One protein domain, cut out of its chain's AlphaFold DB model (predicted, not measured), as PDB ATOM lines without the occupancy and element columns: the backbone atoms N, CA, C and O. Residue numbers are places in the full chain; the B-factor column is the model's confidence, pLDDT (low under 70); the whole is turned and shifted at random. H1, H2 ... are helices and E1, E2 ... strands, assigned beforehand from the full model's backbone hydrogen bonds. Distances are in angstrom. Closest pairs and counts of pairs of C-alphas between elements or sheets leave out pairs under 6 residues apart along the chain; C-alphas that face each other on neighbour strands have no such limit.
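This is residues 16 to 114 of the 116 residues of an uncharacterized protein of Pseudonocardia autotrophica (UniProt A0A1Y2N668). A small body of one helix, H1, packed on a tiny two-stranded hairpin, E1 and E2, with long loops about them, has one long helix, H2, running out of it as an arm. H2 begins beside the hairpin, and residues 98 to 114, of which 98 to 112 belong to H2, stick out free and make much of the length. The 99 printed residues hold, in order, H1, E1, E2 and H2; the sheet is antiparallel and the class is mostly helix. The whole is loose, with a radius of gyration of the C-alphas of 17.5 A and spans of 64 by 27 by 16 A.

H1, residues 21 to 36, comes closest to E1, residues 63 to 65, at the C-alphas of Thr 27 and Gly 64, 4.9 A apart. E1 and E2, residues 79 to 81, form an antiparallel hairpin at 127 degrees, with N 63 and O 81 at 2.8 A and N 79 and O 65 at 3.3 A, within hydrogen-bond range. The closest C-alphas of H1 and E2 are those of Leu 30 and Leu 80, 6.9 A apart. The closest C-alphas of E1 and H2, residues 83 to 112, are those of His 63 and Ala 83, 5.4 A apart. H1 and H2 are apart. Every O i to N i+4 pair is within hydrogen-bond range in H1, and 25 of 26 are in H2.

H1 begins at C-alpha 21 (-26.781, -54.481, -36.065) and is 23.0 A long. E1 and E2 have three residues each. H2 is 44.2 A long and ends at C-alpha 112 (-67.973, -43.144, -51.895).

The C-alphas of Arg 36 and Arg 114, the two farthest apart, are 64.0 A apart. The printed part has no cut. The links H1 to E1, 26 residues, and E1 to E2, 13 residues, are long. The pLDDT is under 70 at residues 16 to 18 and 109 to 114.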
ATOM      1  N   ALA A  16     -34.623 -55.351 -41.409       62.81
ATOM      2  CA  ALA A  16     -35.798 -54.725 -42.029       62.81
ATOM      3  C   ALA A  16     -36.861 -54.296 -40.999       62.81
ATOM      4  O   ALA A  16     -37.646 -53.387 -41.245       62.81
ATOM      5  N   ARG A  17     -36.865 -54.920 -39.816       64.94
ATOM      6  CA  ARG A  17     -37.703 -54.542 -38.666       64.94
ATOM      7  C   ARG A  17     -37.031 -53.507 -37.754       64.94
ATOM      8  O   ARG A  17     -37.519 -53.284 -36.656       64.94
ATOM      9  N   GLY A  18     -35.892 -52.937 -38.157       68.94
ATOM     10  CA  GLY A  18     -35.118 -51.937 -37.410       68.94
ATOM     11  C   GLY A  18     -34.478 -52.424 -36.101       68.94
ATOM     12  O   GLY A  18     -33.988 -51.617 -35.322       68.94
ATOM     13  N   TYR A  19     -34.398 -53.739 -35.885       73.69
ATOM     14  CA  TYR A  19     -33.634 -54.391 -34.807       73.69
ATOM     15  C   TYR A  19     -32.284 -54.925 -35.314       73.69
ATOM     16  O   TYR A  19     -31.777 -55.960 -34.868       73.69
ATOM     17  N   GLY A  20     -31.723 -54.252 -36.321       82.69
ATOM     18  CA  GLY A  20     -30.485 -54.641 -36.984       82.69
ATOM     19  C   GLY A  20     -29.239 -54.470 -36.113       82.69
ATOM     20  O   GLY A  20     -29.302 -54.211 -34.911       82.69
ATOM     21  N   HIS A  21     -28.072 -54.597 -36.744       84.56
ATOM     22  CA  HIS A  21     -26.781 -54.481 -36.065       84.56
ATOM     23  C   HIS A  21     -26.651 -53.165 -35.272       84.56
ATOM     24  O   HIS A  21     -26.292 -53.204 -34.099       84.56
ATOM     25  N   HIS A  22     -27.054 -52.027 -35.853       86.44
ATOM     26  CA  HIS A  22     -27.022 -50.723 -35.179       86.44
ATOM     27  C   HIS A  22     -27.820 -50.697 -33.870       86.44
ATOM     28  O   HIS A  22     -27.302 -50.236 -32.856       86.44
ATOM     29  N   HIS A  23     -29.035 -51.253 -33.864       88.88
ATOM     30  CA  HIS A  23     -29.868 -51.343 -32.663       88.88
ATOM     31  C   HIS A  23     -29.171 -52.153 -31.565       88.88
ATOM     32  O   HIS A  23     -29.113 -51.736 -30.408       88.88
ATOM     33  N   ARG A  24     -28.625 -53.324 -31.921       91.19
ATOM     34  CA  ARG A  24     -27.927 -54.197 -30.965       91.19
ATOM     35  C   ARG A  24     -26.698 -53.509 -30.377       91.19
ATOM     36  O   ARG A  24     -26.527 -53.526 -29.162       91.19
ATOM     37  N   THR A  25     -25.899 -52.857 -31.216       93.69
ATOM     38  CA  THR A  25     -24.698 -52.128 -30.792       93.69
ATOM     39  C   THR A  25     -25.045 -50.939 -29.895       93.69
ATOM     40  O   THR A  25     -24.426 -50.767 -28.846       93.69
ATOM     41  N   ALA A  26     -26.067 -50.154 -30.244       94.38
ATOM     42  CA  ALA A  26     -26.535 -49.044 -29.413       94.38
ATOM     43  C   ALA A  26     -27.060 -49.533 -28.054       94.38
ATOM     44  O   ALA A  26     -26.646 -49.032 -27.010       94.38
ATOM     45  N   THR A  27     -27.890 -50.578 -28.057       95.75
ATOM     46  CA  THR A  27     -28.416 -51.192 -26.828       95.75
ATOM     47  C   THR A  27     -27.282 -51.706 -25.938       95.75
ATOM     48  O   THR A  27     -27.284 -51.456 -24.736       95.75
ATOM     49  N   ALA A  28     -26.275 -52.373 -26.512       95.88
ATOM     50  CA  ALA A  28     -25.121 -52.867 -25.763       95.88
ATOM     51  C   ALA A  28     -24.318 -51.733 -25.102       95.88
ATOM     52  O   ALA A  28     -23.946 -51.855 -23.936       95.88
ATOM     53  N   ARG A  29     -24.105 -50.614 -25.808       96.62
ATOM     54  CA  ARG A  29     -23.433 -49.425 -25.251       96.62
ATOM     55  C   ARG A  29     -24.211 -48.825 -24.083       96.62
ATOM     56  O   ARG A  29     -23.619 -48.523 -23.052       96.62
ATOM     57  N   LEU A  30     -25.531 -48.705 -24.220       97.19
ATOM     58  CA  LEU A  30     -26.390 -48.200 -23.150       97.19
ATOM     59  C   LEU A  30     -26.379 -49.119 -21.925       97.19
ATOM     60  O   LEU A  30     -26.333 -48.643 -20.796       97.19
ATOM     61  N   LEU A  31     -26.374 -50.435 -22.132       97.69
ATOM     62  CA  LEU A  31     -26.290 -51.405 -21.041       97.69
ATOM     63  C   LEU A  31     -24.935 -51.364 -20.332       97.69
ATOM     64  O   LEU A  31     -24.892 -51.464 -19.112       97.69
ATOM     65  N   ALA A  32     -23.842 -51.181 -21.075       97.44
ATOM     66  CA  ALA A  32     -22.522 -50.981 -20.485       97.44
ATOM     67  C   ALA A  32     -22.463 -49.686 -19.657       97.44
ATOM     68  O   ALA A  32     -21.867 -49.666 -18.582       97.44
ATOM     69  N   HIS A  33     -23.116 -48.618 -20.125       97.19
ATOM     70  CA  HIS A  33     -23.270 -47.385 -19.357       97.19
ATOM     71  C   HIS A  33     -24.102 -47.607 -18.083       97.19
ATOM     72  O   HIS A  33     -23.683 -47.201 -17.004       97.19
ATOM     73  N   LEU A  34     -25.234 -48.309 -18.182       97.62
ATOM     74  CA  LEU A  34     -26.077 -48.640 -17.032       97.62
ATOM     75  C   LEU A  34     -25.347 -49.496 -15.990       97.62
ATOM     76  O   LEU A  34     -25.533 -49.281 -14.801       97.62
ATOM     77  N   ALA A  35     -24.497 -50.431 -16.419       97.31
ATOM     78  CA  ALA A  35     -23.687 -51.233 -15.504       97.31
ATOM     79  C   ALA A  35     -22.681 -50.381 -14.706       97.31
ATOM     80  O   ALA A  35     -22.387 -50.695 -13.558       97.31
ATOM     81  N   ARG A  36     -22.166 -49.290 -15.293       97.50
ATOM     82  CA  ARG A  36     -21.281 -48.334 -14.599       97.50
ATOM     83  C   ARG A  36     -22.046 -47.371 -13.694       97.50
ATOM     84  O   ARG A  36     -21.521 -46.964 -12.665       97.50
ATOM     85  N   TYR A  37     -23.262 -47.010 -14.090       96.44
ATOM     86  CA  TYR A  37     -24.109 -46.035 -13.404       96.44
ATOM     87  C   TYR A  37     -25.521 -46.612 -13.221       96.44
ATOM     88  O   TYR A  37     -26.434 -46.257 -13.986       96.44
ATOM     89  N   PRO A  38     -25.693 -47.545 -12.262       96.75
ATOM     90  CA  PRO A  38     -26.966 -48.214 -12.022       96.75
ATOM     91  C   PRO A  38     -28.013 -47.243 -11.472       96.75
ATOM     92  O   PRO A  38     -27.689 -46.192 -10.923       96.75
ATOM     93  N   GLY A  39     -29.289 -47.608 -11.602       96.81
ATOM     94  CA  GLY A  39     -30.395 -46.843 -11.025       96.81
ATOM     95  C   GLY A  39     -31.010 -45.782 -11.940       96.81
ATOM     96  O   GLY A  39     -31.909 -45.070 -11.501       96.81
ATOM     97  N   GLN A  40     -30.603 -45.690 -13.214       97.56
ATOM     98  CA  GLN A  40     -31.289 -44.839 -14.200       97.56
ATOM     99  C   GLN A  40     -32.782 -45.176 -14.259       97.56
ATOM    100  O   GLN A  40     -33.155 -46.349 -14.288       97.56
ATOM    101  N   LEU A  41     -33.636 -44.155 -14.303       98.00
ATOM    102  CA  LEU A  41     -35.084 -44.345 -14.248       98.00
ATOM    103  C   LEU A  41     -35.643 -44.816 -15.592       98.00
ATOM    104  O   LEU A  41     -35.296 -44.301 -16.657       98.00
ATOM    105  N   CYS A  42     -36.539 -45.796 -15.540       98.06
ATOM    106  CA  CYS A  42     -37.297 -46.234 -16.701       98.06
ATOM    107  C   CYS A  42     -38.273 -45.123 -17.139       98.06
ATOM    108  O   CYS A  42     -39.105 -44.712 -16.333       98.06
ATOM    109  N   PRO A  43     -38.283 -44.705 -18.420       97.12
ATOM    110  CA  PRO A  43     -39.077 -43.566 -18.900       97.12
ATOM    111  C   PRO A  43     -40.599 -43.795 -18.913       97.12
ATOM    112  O   PRO A  43     -41.350 -42.932 -19.358       97.12
ATOM    113  N   PHE A  44     -41.057 -44.987 -18.524       97.38
ATOM    114  CA  PHE A  44     -42.470 -45.364 -18.540       97.38
ATOM    115  C   PHE A  44     -43.058 -45.599 -17.150       97.38
ATOM    116  O   PHE A  44     -44.280 -45.598 -17.017       97.38
ATOM    117  N   CYS A  45     -42.228 -45.900 -16.152       97.31
ATOM    118  CA  CYS A  45     -42.692 -46.259 -14.811       97.31
ATOM    119  C   CYS A  45     -41.876 -45.622 -13.684       97.31
ATOM    120  O   CYS A  45     -42.159 -45.910 -12.524       97.31
ATOM    121  N   ASP A  46     -40.853 -44.832 -14.022       97.94
ATOM    122  CA  ASP A  46     -40.009 -44.070 -13.097       97.94
ATOM    123  C   ASP A  46     -39.298 -44.913 -12.026       97.94
ATOM    124  O   ASP A  46     -38.790 -44.396 -11.037       97.94
ATOM    125  N   ARG A  47     -39.217 -46.233 -12.228       98.06
ATOM    126  CA  ARG A  47     -38.457 -47.146 -11.368       98.06
ATOM    127  C   ARG A  47     -37.015 -47.280 -11.853       98.06
ATOM    128  O   ARG A  47     -36.789 -47.247 -13.068       98.06
ATOM    129  N   PRO A  48     -36.052 -47.495 -10.941       98.12
ATOM    130  CA  PRO A  48     -34.659 -47.699 -11.308       98.12
ATOM    131  C   PRO A  48     -34.479 -48.944 -12.184       98.12
ATOM    132  O   PRO A  48     -35.176 -49.954 -12.038       98.12
ATOM    133  N   MET A  49     -33.527 -48.854 -13.104       98.56
ATOM    134  CA  MET A  49     -33.077 -49.942 -13.961       98.56
ATOM    135  C   MET A  49     -31.683 -50.406 -13.550       98.56
ATOM    136  O   MET A  49     -30.836 -49.609 -13.140       98.56
ATOM    137  N   PHE A  50     -31.434 -51.696 -13.748       98.31
ATOM    138  CA  PHE A  50     -30.155 -52.341 -13.459       98.31
ATOM    139  C   PHE A  50     -29.722 -53.211 -14.640       98.31
ATOM    140  O   PHE A  50     -30.568 -53.721 -15.379       98.31
ATOM    141  N   ALA A  51     -28.416 -53.382 -14.849       96.88
ATOM    142  CA  ALA A  51     -27.917 -54.256 -15.913       96.88
ATOM    143  C   ALA A  51     -28.221 -55.736 -15.613       96.88
ATOM    144  O   ALA A  51     -28.483 -56.519 -16.534       96.88
ATOM    145  N   GLU A  52     -28.241 -56.087 -14.329       97.38
ATOM    146  CA  GLU A  52     -28.543 -57.400 -13.779       97.38
ATOM    147  C   GLU A  52     -30.059 -57.661 -13.821       97.38
ATOM    148  O   GLU A  52     -30.834 -56.949 -13.176       97.38
ATOM    149  N   PRO A  53     -30.528 -58.695 -14.543       97.44
ATOM    150  CA  PRO A  53     -31.959 -58.935 -14.728       97.44
ATOM    151  C   PRO A  53     -32.750 -59.089 -13.424       97.44
ATOM    152  O   PRO A  53     -33.840 -58.540 -13.307       97.44
ATOM    153  N   HIS A  54     -32.190 -59.787 -12.435       97.75
ATOM    154  CA  HIS A  54     -32.867 -60.110 -11.176       97.75
ATOM    155  C   HIS A  54     -33.104 -58.896 -10.261       97.75
ATOM    156  O   HIS A  54     -33.919 -58.985  -9.350       97.75
ATOM    157  N   LEU A  55     -32.429 -57.766 -10.505       97.75
ATOM    158  CA  LEU A  55     -32.644 -56.514  -9.770       97.75
ATOM    159  C   LEU A  55     -33.784 -55.670 -10.360       97.75
ATOM    160  O   LEU A  55     -34.234 -54.705  -9.742       97.75
ATOM    161  N   ASN A  56     -34.252 -56.001 -11.566       98.12
ATOM    162  CA  ASN A  56     -35.337 -55.274 -12.212       98.12
ATOM    163  C   ASN A  56     -36.705 -55.843 -11.792       98.12
ATOM    164  O   ASN A  56     -36.838 -57.057 -11.637       98.12
ATOM    165  N   PRO A  57     -37.762 -55.011 -11.691       96.75
ATOM    166  CA  PRO A  57     -39.096 -55.457 -11.273       96.75
ATOM    167  C   PRO A  57     -39.717 -56.546 -12.155       96.75
ATOM    168  O   PRO A  57     -40.593 -57.277 -11.701       96.75
ATOM    169  N   ASP A  58     -39.306 -56.632 -13.421       97.19
ATOM    170  CA  ASP A  58     -39.772 -57.646 -14.368       97.19
ATOM    171  C   ASP A  58     -38.794 -58.817 -14.546       97.19
ATOM    172  O   ASP A  58     -39.008 -59.657 -15.424       97.19
ATOM    173  N   GLY A  59     -37.733 -58.881 -13.729       97.69
ATOM    174  CA  GLY A  59     -36.731 -59.948 -13.750       97.69
ATOM    175  C   GLY A  59     -35.940 -60.032 -15.058       97.69
ATOM    176  O   GLY A  59     -35.374 -61.081 -15.372       97.69
ATOM    177  N   ARG A  60     -35.945 -58.969 -15.874       98.00
ATOM    178  CA  ARG A  60     -35.372 -58.955 -17.223       98.00
ATOM    179  C   ARG A  60     -34.339 -57.855 -17.370       98.00
ATOM    180  O   ARG A  60     -34.377 -56.824 -16.708       98.00
ATOM    181  N   LYS A  61     -33.421 -58.071 -18.309       97.19
ATOM    182  CA  LYS A  61     -32.494 -57.029 -18.739       97.19
ATOM    183  C   LYS A  61     -33.278 -55.873 -19.380       97.19
ATOM    184  O   LYS A  61     -34.190 -56.149 -20.166       97.19
ATOM    185  N   PRO A  62     -32.906 -54.608 -19.133       97.81
ATOM    186  CA  PRO A  62     -33.476 -53.483 -19.857       97.81
ATOM    187  C   PRO A  62     -33.292 -53.631 -21.370       97.81
ATOM    188  O   PRO A  62     -32.269 -54.123 -21.857       97.81
ATOM    189  N   HIS A  63     -34.298 -53.205 -22.123       96.38
ATOM    190  CA  HIS A  63     -34.298 -53.232 -23.579       96.38
ATOM    191  C   HIS A  63     -33.961 -51.854 -24.142       96.38
ATOM    192  O   HIS A  63     -34.309 -50.833 -23.550       96.38
ATOM    193  N   GLY A  64     -33.337 -51.840 -25.321       95.44
ATOM    194  CA  GLY A  64     -33.195 -50.632 -26.122       95.44
ATOM    195  C   GLY A  64     -34.565 -50.091 -26.522       95.44
ATOM    196  O   GLY A  64     -35.395 -50.824 -27.063       95.44
ATOM    197  N   ASP A  65     -34.792 -48.815 -26.240       94.50
ATOM    198  CA  ASP A  65     -35.990 -48.081 -26.624       94.50
ATOM    199  C   ASP A  65     -35.634 -46.915 -27.553       94.50
ATOM    200  O   ASP A  65     -34.542 -46.334 -27.495       94.50
ATOM    201  N   HIS A  66     -36.581 -46.580 -28.425       91.31
ATOM    202  CA  HIS A  66     -36.463 -45.457 -29.340       91.31
ATOM    203  C   HIS A  66     -37.233 -44.274 -28.750       91.31
ATOM    204  O   HIS A  66     -38.446 -44.366 -28.562       91.31
ATOM    205  N   GLY A  67     -36.556 -43.150 -28.485       87.44
ATOM    206  CA  GLY A  67     -37.216 -41.944 -27.964       87.44
ATOM    207  C   GLY A  67     -38.376 -41.474 -28.851       87.44
ATOM    208  O   GLY A  67     -39.425 -41.079 -28.346       87.44
ATOM    209  N   VAL A  68     -38.220 -41.614 -30.170       89.62
ATOM    210  CA  VAL A  68     -39.331 -41.593 -31.127       89.62
ATOM    211  C   VAL A  68     -39.688 -43.041 -31.465       89.62
ATOM    212  O   VAL A  68     -38.820 -43.762 -31.950       89.62
ATOM    213  N   PRO A  69     -40.937 -43.493 -31.267       86.38
ATOM    214  CA  PRO A  69     -41.313 -44.863 -31.588       86.38
ATOM    215  C   PRO A  69     -41.054 -45.219 -33.056       86.38
ATOM    216  O   PRO A  69     -41.373 -44.447 -33.962       86.38
ATOM    217  N   GLN A  70     -40.577 -46.438 -33.312       86.81
ATOM    218  CA  GLN A  70     -40.329 -46.930 -34.672       86.81
ATOM    219  C   GLN A  70     -41.577 -46.888 -35.565       86.81
ATOM    220  O   GLN A  70     -41.497 -46.545 -36.740       86.81
ATOM    221  N   ALA A  71     -42.754 -47.171 -34.997       85.75
ATOM    222  CA  ALA A  71     -44.027 -47.092 -35.716       85.75
ATOM    223  C   ALA A  71     -44.378 -45.668 -36.199       85.75
ATOM    224  O   ALA A  71     -45.283 -45.513 -37.013       85.75
ATOM    225  N   LEU A  72     -43.679 -44.647 -35.690       87.50
ATOM    226  CA  LEU A  72     -43.787 -43.244 -36.091       87.50
ATOM    227  C   LEU A  72     -42.551 -42.760 -36.875       87.50
ATOM    228  O   LEU A  72     -42.391 -41.560 -37.069       87.50
ATOM    229  N   GLY A  73     -41.677 -43.671 -37.318       85.88
ATOM    230  CA  GLY A  73     -40.484 -43.346 -38.108       85.88
ATOM    231  C   GLY A  73     -39.191 -43.184 -37.303       85.88
ATOM    232  O   GLY A  73     -38.172 -42.806 -37.873       85.88
ATOM    233  N   GLY A  74     -39.191 -43.476 -36.001       86.12
ATOM    234  CA  GLY A  74     -37.961 -43.463 -35.209       86.12
ATOM    235  C   GLY A  74     -36.983 -44.573 -35.605       86.12
ATOM    236  O   GLY A  74     -37.372 -45.727 -35.781       86.12
ATOM    237  N   THR A  75     -35.700 -44.231 -35.718       84.69
ATOM    238  CA  THR A  75     -34.648 -45.149 -36.202       84.69
ATOM    239  C   THR A  75     -33.510 -45.368 -35.209       84.69
ATOM    240  O   THR A  75     -32.708 -46.281 -35.387       84.69
ATOM    241  N   GLN A  76     -33.429 -44.544 -34.164       86.75
ATOM    242  CA  GLN A  76     -32.321 -44.559 -33.216       86.75
ATOM    243  C   GLN A  76     -32.758 -45.089 -31.853       86.75
ATOM    244  O   GLN A  76     -33.699 -44.581 -31.241       86.75
ATOM    245  N   THR A  77     -32.030 -46.089 -31.361       92.00
ATOM    246  CA  THR A  77     -32.094 -46.514 -29.963       92.00
ATOM    247  C   THR A  77     -31.356 -45.489 -29.113       92.00
ATOM    248  O   THR A  77     -30.131 -45.399 -29.177       92.00
ATOM    249  N   SER A  78     -32.097 -44.708 -28.335       92.19
ATOM    250  CA  SER A  78     -31.556 -43.556 -27.605       92.19
ATOM    251  C   SER A  78     -31.588 -43.730 -26.089       92.19
ATOM    252  O   SER A  78     -30.958 -42.952 -25.378       92.19
ATOM    253  N   ARG A  79     -32.326 -44.721 -25.576       95.12
ATOM    254  CA  ARG A  79     -32.487 -44.958 -24.134       95.12
ATOM    255  C   ARG A  79     -32.777 -46.426 -23.823       95.12
ATOM    256  O   ARG A  79     -32.977 -47.232 -24.732       95.12
ATOM    257  N   LEU A  80     -32.792 -46.763 -22.536       97.81
ATOM    258  CA  LEU A  80     -33.237 -48.062 -22.032       97.81
ATOM    259  C   LEU A  80     -34.613 -47.950 -21.372       97.81
ATOM    260  O   LEU A  80     -35.007 -46.883 -20.907       97.81
ATOM    261  N   ALA A  81     -35.319 -49.073 -21.318       98.12
ATOM    262  CA  ALA A  81     -36.543 -49.243 -20.548       98.12
ATOM    263  C   ALA A  81     -36.655 -50.686 -20.038       98.12
ATOM    264  O   ALA A  81     -36.111 -51.606 -20.657       98.12
ATOM    265  N   HIS A  82     -37.412 -50.911 -18.960       98.50
ATOM    266  CA  HIS A  82     -37.799 -52.272 -18.563       98.50
ATOM    267  C   HIS A  82     -38.489 -52.992 -19.729       98.50
ATOM    268  O   HIS A  82     -39.260 -52.392 -20.489       98.50
ATOM    269  N   ALA A  83     -38.212 -54.286 -19.882       97.31
ATOM    270  CA  ALA A  83     -38.659 -55.075 -21.028       97.31
ATOM    271  C   ALA A  83     -40.193 -55.125 -21.135       97.31
ATOM    272  O   ALA A  83     -40.764 -54.991 -22.227       97.31
ATOM    273  N   SER A  84     -40.861 -55.289 -19.995       97.69
ATOM    274  CA  SER A  84     -42.321 -55.275 -19.869       97.69
ATOM    275  C   SER A  84     -42.920 -53.909 -20.228       97.69
ATOM    276  O   SER A  84     -43.858 -53.837 -21.028       97.69
ATOM    277  N   CYS A  85     -42.340 -52.822 -19.712       97.94
ATOM    278  CA  CYS A  85     -42.769 -51.455 -19.998       97.94
ATOM    279  C   CYS A  85     -42.637 -51.113 -21.487       97.94
ATOM    280  O   CYS A  85     -43.605 -50.647 -22.090       97.94
ATOM    281  N   ASN A  86     -41.482 -51.413 -22.090       96.00
ATOM    282  CA  ASN A  86     -41.222 -51.176 -23.510       96.00
ATOM    283  C   ASN A  86     -42.232 -51.927 -24.398       96.00
ATOM    284  O   ASN A  86     -42.901 -51.343 -25.253       96.00
ATOM    285  N   THR A  87     -42.430 -53.219 -24.119       95.31
ATOM    286  CA  THR A  87     -43.416 -54.053 -24.829       95.31
ATOM    287  C   THR A  87     -44.833 -53.483 -24.713       95.31
ATOM    288  O   THR A  87     -45.550 -53.377 -25.712       95.31
ATOM    289  N   SER A  88     -45.238 -53.077 -23.506       96.88
ATOM    290  CA  SER A  88     -46.563 -52.503 -23.250       96.88
ATOM    291  C   SER A  88     -46.771 -51.182 -23.997       96.88
ATOM    292  O   SER A  88     -47.816 -50.986 -24.626       96.88
ATOM    293  N   ALA A  89     -45.774 -50.292 -23.990       95.56
ATOM    294  CA  ALA A  89     -45.822 -49.020 -24.707       95.56
ATOM    295  C   ALA A  89     -45.978 -49.231 -26.223       95.56
ATOM    296  O   ALA A  89     -46.884 -48.654 -26.838       95.56
ATOM    297  N   GLY A  90     -45.177 -50.127 -26.808       93.81
ATOM    298  CA  GLY A  90     -45.277 -50.494 -28.222       93.81
ATOM    299  C   GLY A  90     -46.644 -51.082 -28.590       93.81
ATOM    300  O   GLY A  90     -47.251 -50.676 -29.585       93.81
ATOM    301  N   ALA A  91     -47.182 -51.981 -27.761       95.19
ATOM    302  CA  ALA A  91     -48.504 -52.570 -27.974       95.19
ATOM    303  C   ALA A  91     -49.629 -51.520 -27.917       95.19
ATOM    304  O   ALA A  91     -50.496 -51.492 -28.799       95.19
ATOM    305  N   LYS A  92     -49.600 -50.622 -26.920       96.50
ATOM    306  CA  LYS A  92     -50.566 -49.519 -26.779       96.50
ATOM    307  C   LYS A  92     -50.546 -48.604 -28.002       96.50
ATOM    308  O   LYS A  92     -51.609 -48.314 -28.555       96.50
ATOM    309  N   LEU A  93     -49.363 -48.191 -28.459       95.38
ATOM    310  CA  LEU A  93     -49.232 -47.364 -29.659       95.38
ATOM    311  C   LEU A  93     -49.740 -48.097 -30.907       95.38
ATOM    312  O   LEU A  93     -50.554 -47.548 -31.651       95.38
ATOM    313  N   GLY A  94     -49.339 -49.353 -31.104       94.69
ATOM    314  CA  GLY A  94     -49.800 -50.166 -32.231       94.69
ATOM    315  C   GLY A  94     -51.326 -50.318 -32.270       94.69
ATOM    316  O   GLY A  94     -51.931 -50.205 -33.337       94.69
ATOM    317  N   ASN A  95     -51.971 -50.504 -31.113       96.62
ATOM    318  CA  ASN A  95     -53.431 -50.533 -31.001       96.62
ATOM    319  C   ASN A  95     -54.076 -49.204 -31.425       96.62
ATOM    320  O   ASN A  95     -55.050 -49.218 -32.182       96.62
ATOM    321  N   ARG A  96     -53.518 -48.064 -30.991       95.81
ATOM    322  CA  ARG A  96     -54.002 -46.729 -31.386       95.81
ATOM    323  C   ARG A  96     -53.879 -46.506 -32.893       95.81
ATOM    324  O   ARG A  96     -54.848 -46.083 -33.518       95.81
ATOM    325  N   LEU A  97     -52.736 -46.853 -33.487       94.25
ATOM    326  CA  LEU A  97     -52.507 -46.706 -34.929       94.25
ATOM    327  C   LEU A  97     -53.468 -47.573 -35.751       94.25
ATOM    328  O   LEU A  97     -54.057 -47.094 -36.719       94.25
ATOM    329  N   ARG A  98     -53.706 -48.824 -35.332       94.12
ATOM    330  CA  ARG A  98     -54.700 -49.698 -35.975       94.12
ATOM    331  C   ARG A  98     -56.118 -49.141 -35.874       94.12
ATOM    332  O   ARG A  98     -56.852 -49.187 -36.857       94.12
ATOM    333  N   ARG A  99     -56.509 -48.608 -34.710       95.12
ATOM    334  CA  ARG A  99     -57.816 -47.954 -34.537       95.12
ATOM    335  C   ARG A  99     -57.953 -46.758 -35.478       95.12
ATOM    336  O   ARG A  99     -58.927 -46.695 -36.219       95.12
ATOM    337  N   ARG A 100     -56.947 -45.881 -35.512       93.50
ATOM    338  CA  ARG A 100     -56.942 -44.702 -36.385       93.50
ATOM    339  C   ARG A 100     -57.034 -45.075 -37.862       93.50
ATOM    340  O   ARG A 100     -57.790 -44.444 -38.589       93.50
ATOM    341  N   ARG A 101     -56.310 -46.109 -38.310       92.62
ATOM    342  CA  ARG A 101     -56.424 -46.608 -39.689       92.62
ATOM    343  C   ARG A 101     -57.864 -47.015 -40.010       92.62
ATOM    344  O   ARG A 101     -58.402 -46.535 -40.997       92.62
ATOM    345  N   ARG A 102     -58.511 -47.808 -39.145       93.88
ATOM    346  CA  ARG A 102     -59.907 -48.237 -39.353       93.88
ATOM    347  C   ARG A 102     -60.886 -47.065 -39.449       93.88
ATOM    348  O   ARG A 102     -61.799 -47.113 -40.266       93.88
ATOM    349  N   GLU A 103     -60.695 -46.028 -38.637       94.00
ATOM    350  CA  GLU A 103     -61.510 -44.807 -38.693       94.00
ATOM    351  C   GLU A 103     -61.332 -44.062 -40.017       94.00
ATOM    352  O   GLU A 103     -62.318 -43.676 -40.640       94.00
ATOM    353  N   LEU A 104     -60.087 -43.897 -40.473       91.31
ATOM    354  CA  LEU A 104     -59.794 -43.267 -41.762       91.31
ATOM    355  C   LEU A 104     -60.396 -44.066 -42.924       91.31
ATOM    356  O   LEU A 104     -61.008 -43.474 -43.811       91.31
ATOM    357  N   ASP A 105     -60.297 -45.395 -42.885       91.69
ATOM    358  CA  ASP A 105     -60.889 -46.268 -43.900       91.69
ATOM    359  C   ASP A 105     -62.427 -46.174 -43.900       91.69
ATOM    360  O   ASP A 105     -63.050 -46.175 -44.961       91.69
ATOM    361  N   ALA A 106     -63.060 -46.058 -42.726       89.19
ATOM    362  CA  ALA A 106     -64.508 -45.870 -42.607       89.19
ATOM    363  C   ALA A 106     -64.965 -44.508 -43.162       89.19
ATOM    364  O   ALA A 106     -65.953 -44.448 -43.894       89.19
ATOM    365  N   LEU A 107     -64.218 -43.432 -42.887       86.81
ATOM    366  CA  LEU A 107     -64.469 -42.102 -43.461       86.81
ATOM    367  C   LEU A 107     -64.248 -42.072 -44.981       86.81
ATOM    368  O   LEU A 107     -64.945 -41.354 -45.696       86.81
ATOM    369  N   GLY A 108     -63.275 -42.839 -45.480       79.06
ATOM    370  CA  GLY A 108     -63.041 -43.031 -46.911       79.06
ATOM    371  C   GLY A 108     -64.205 -43.751 -47.594       79.06
ATOM    372  O   GLY A 108     -64.731 -43.252 -48.586       79.06
ATOM    373  N   ARG A 109     -64.672 -44.866 -47.017       61.88
ATOM    374  CA  ARG A 109     -65.834 -45.620 -47.520       61.88
ATOM    375  C   ARG A 109     -67.137 -44.814 -47.461       61.88
ATOM    376  O   ARG A 109     -67.909 -44.853 -48.409       61.88
ATOM    377  N   GLY A 110     -67.348 -44.016 -46.413       55.78
ATOM    378  CA  GLY A 110     -68.544 -43.173 -46.260       55.78
ATOM    379  C   GLY A 110     -68.646 -41.987 -47.231       55.78
ATOM    380  O   GLY A 110     -69.720 -41.394 -47.345       55.78
ATOM    381  N   ARG A 111     -67.557 -41.633 -47.933       54.47
ATOM    382  CA  ARG A 111     -67.569 -40.630 -49.014       54.47
ATOM    383  C   ARG A 111     -67.946 -41.216 -50.374       54.47
ATOM    384  O   ARG A 111     -68.562 -40.513 -51.160       54.47
ATOM    385  N   ALA A 112     -67.636 -42.485 -50.631       55.09
ATOM    386  CA  ALA A 112     -67.973 -43.144 -51.895       55.09
ATOM    387  C   ALA A 112     -69.469 -43.506 -52.016       55.09
ATOM    388  O   ALA A 112     -69.961 -43.707 -53.117       55.09
ATOM    389  N   SER A 113     -70.204 -43.569 -50.900       53.28
ATOM    390  CA  SER A 113     -71.622 -43.973 -50.866       53.28
ATOM    391  C   SER A 113     -72.624 -42.809 -50.905       53.28
ATOM    392  O   SER A 113     -73.811 -43.025 -50.683       53.28
ATOM    393  N   ARG A 114     -72.172 -41.572 -51.148       53.78
ATOM    394  CA  ARG A 114     -73.038 -40.395 -51.337       53.78
ATOM    395  C   ARG A 114     -72.832 -39.816 -52.730       53.78
ATOM    396  O   ARG A 114     -72.265 -38.742 -52.886       53.78
TER     397      ARG A 114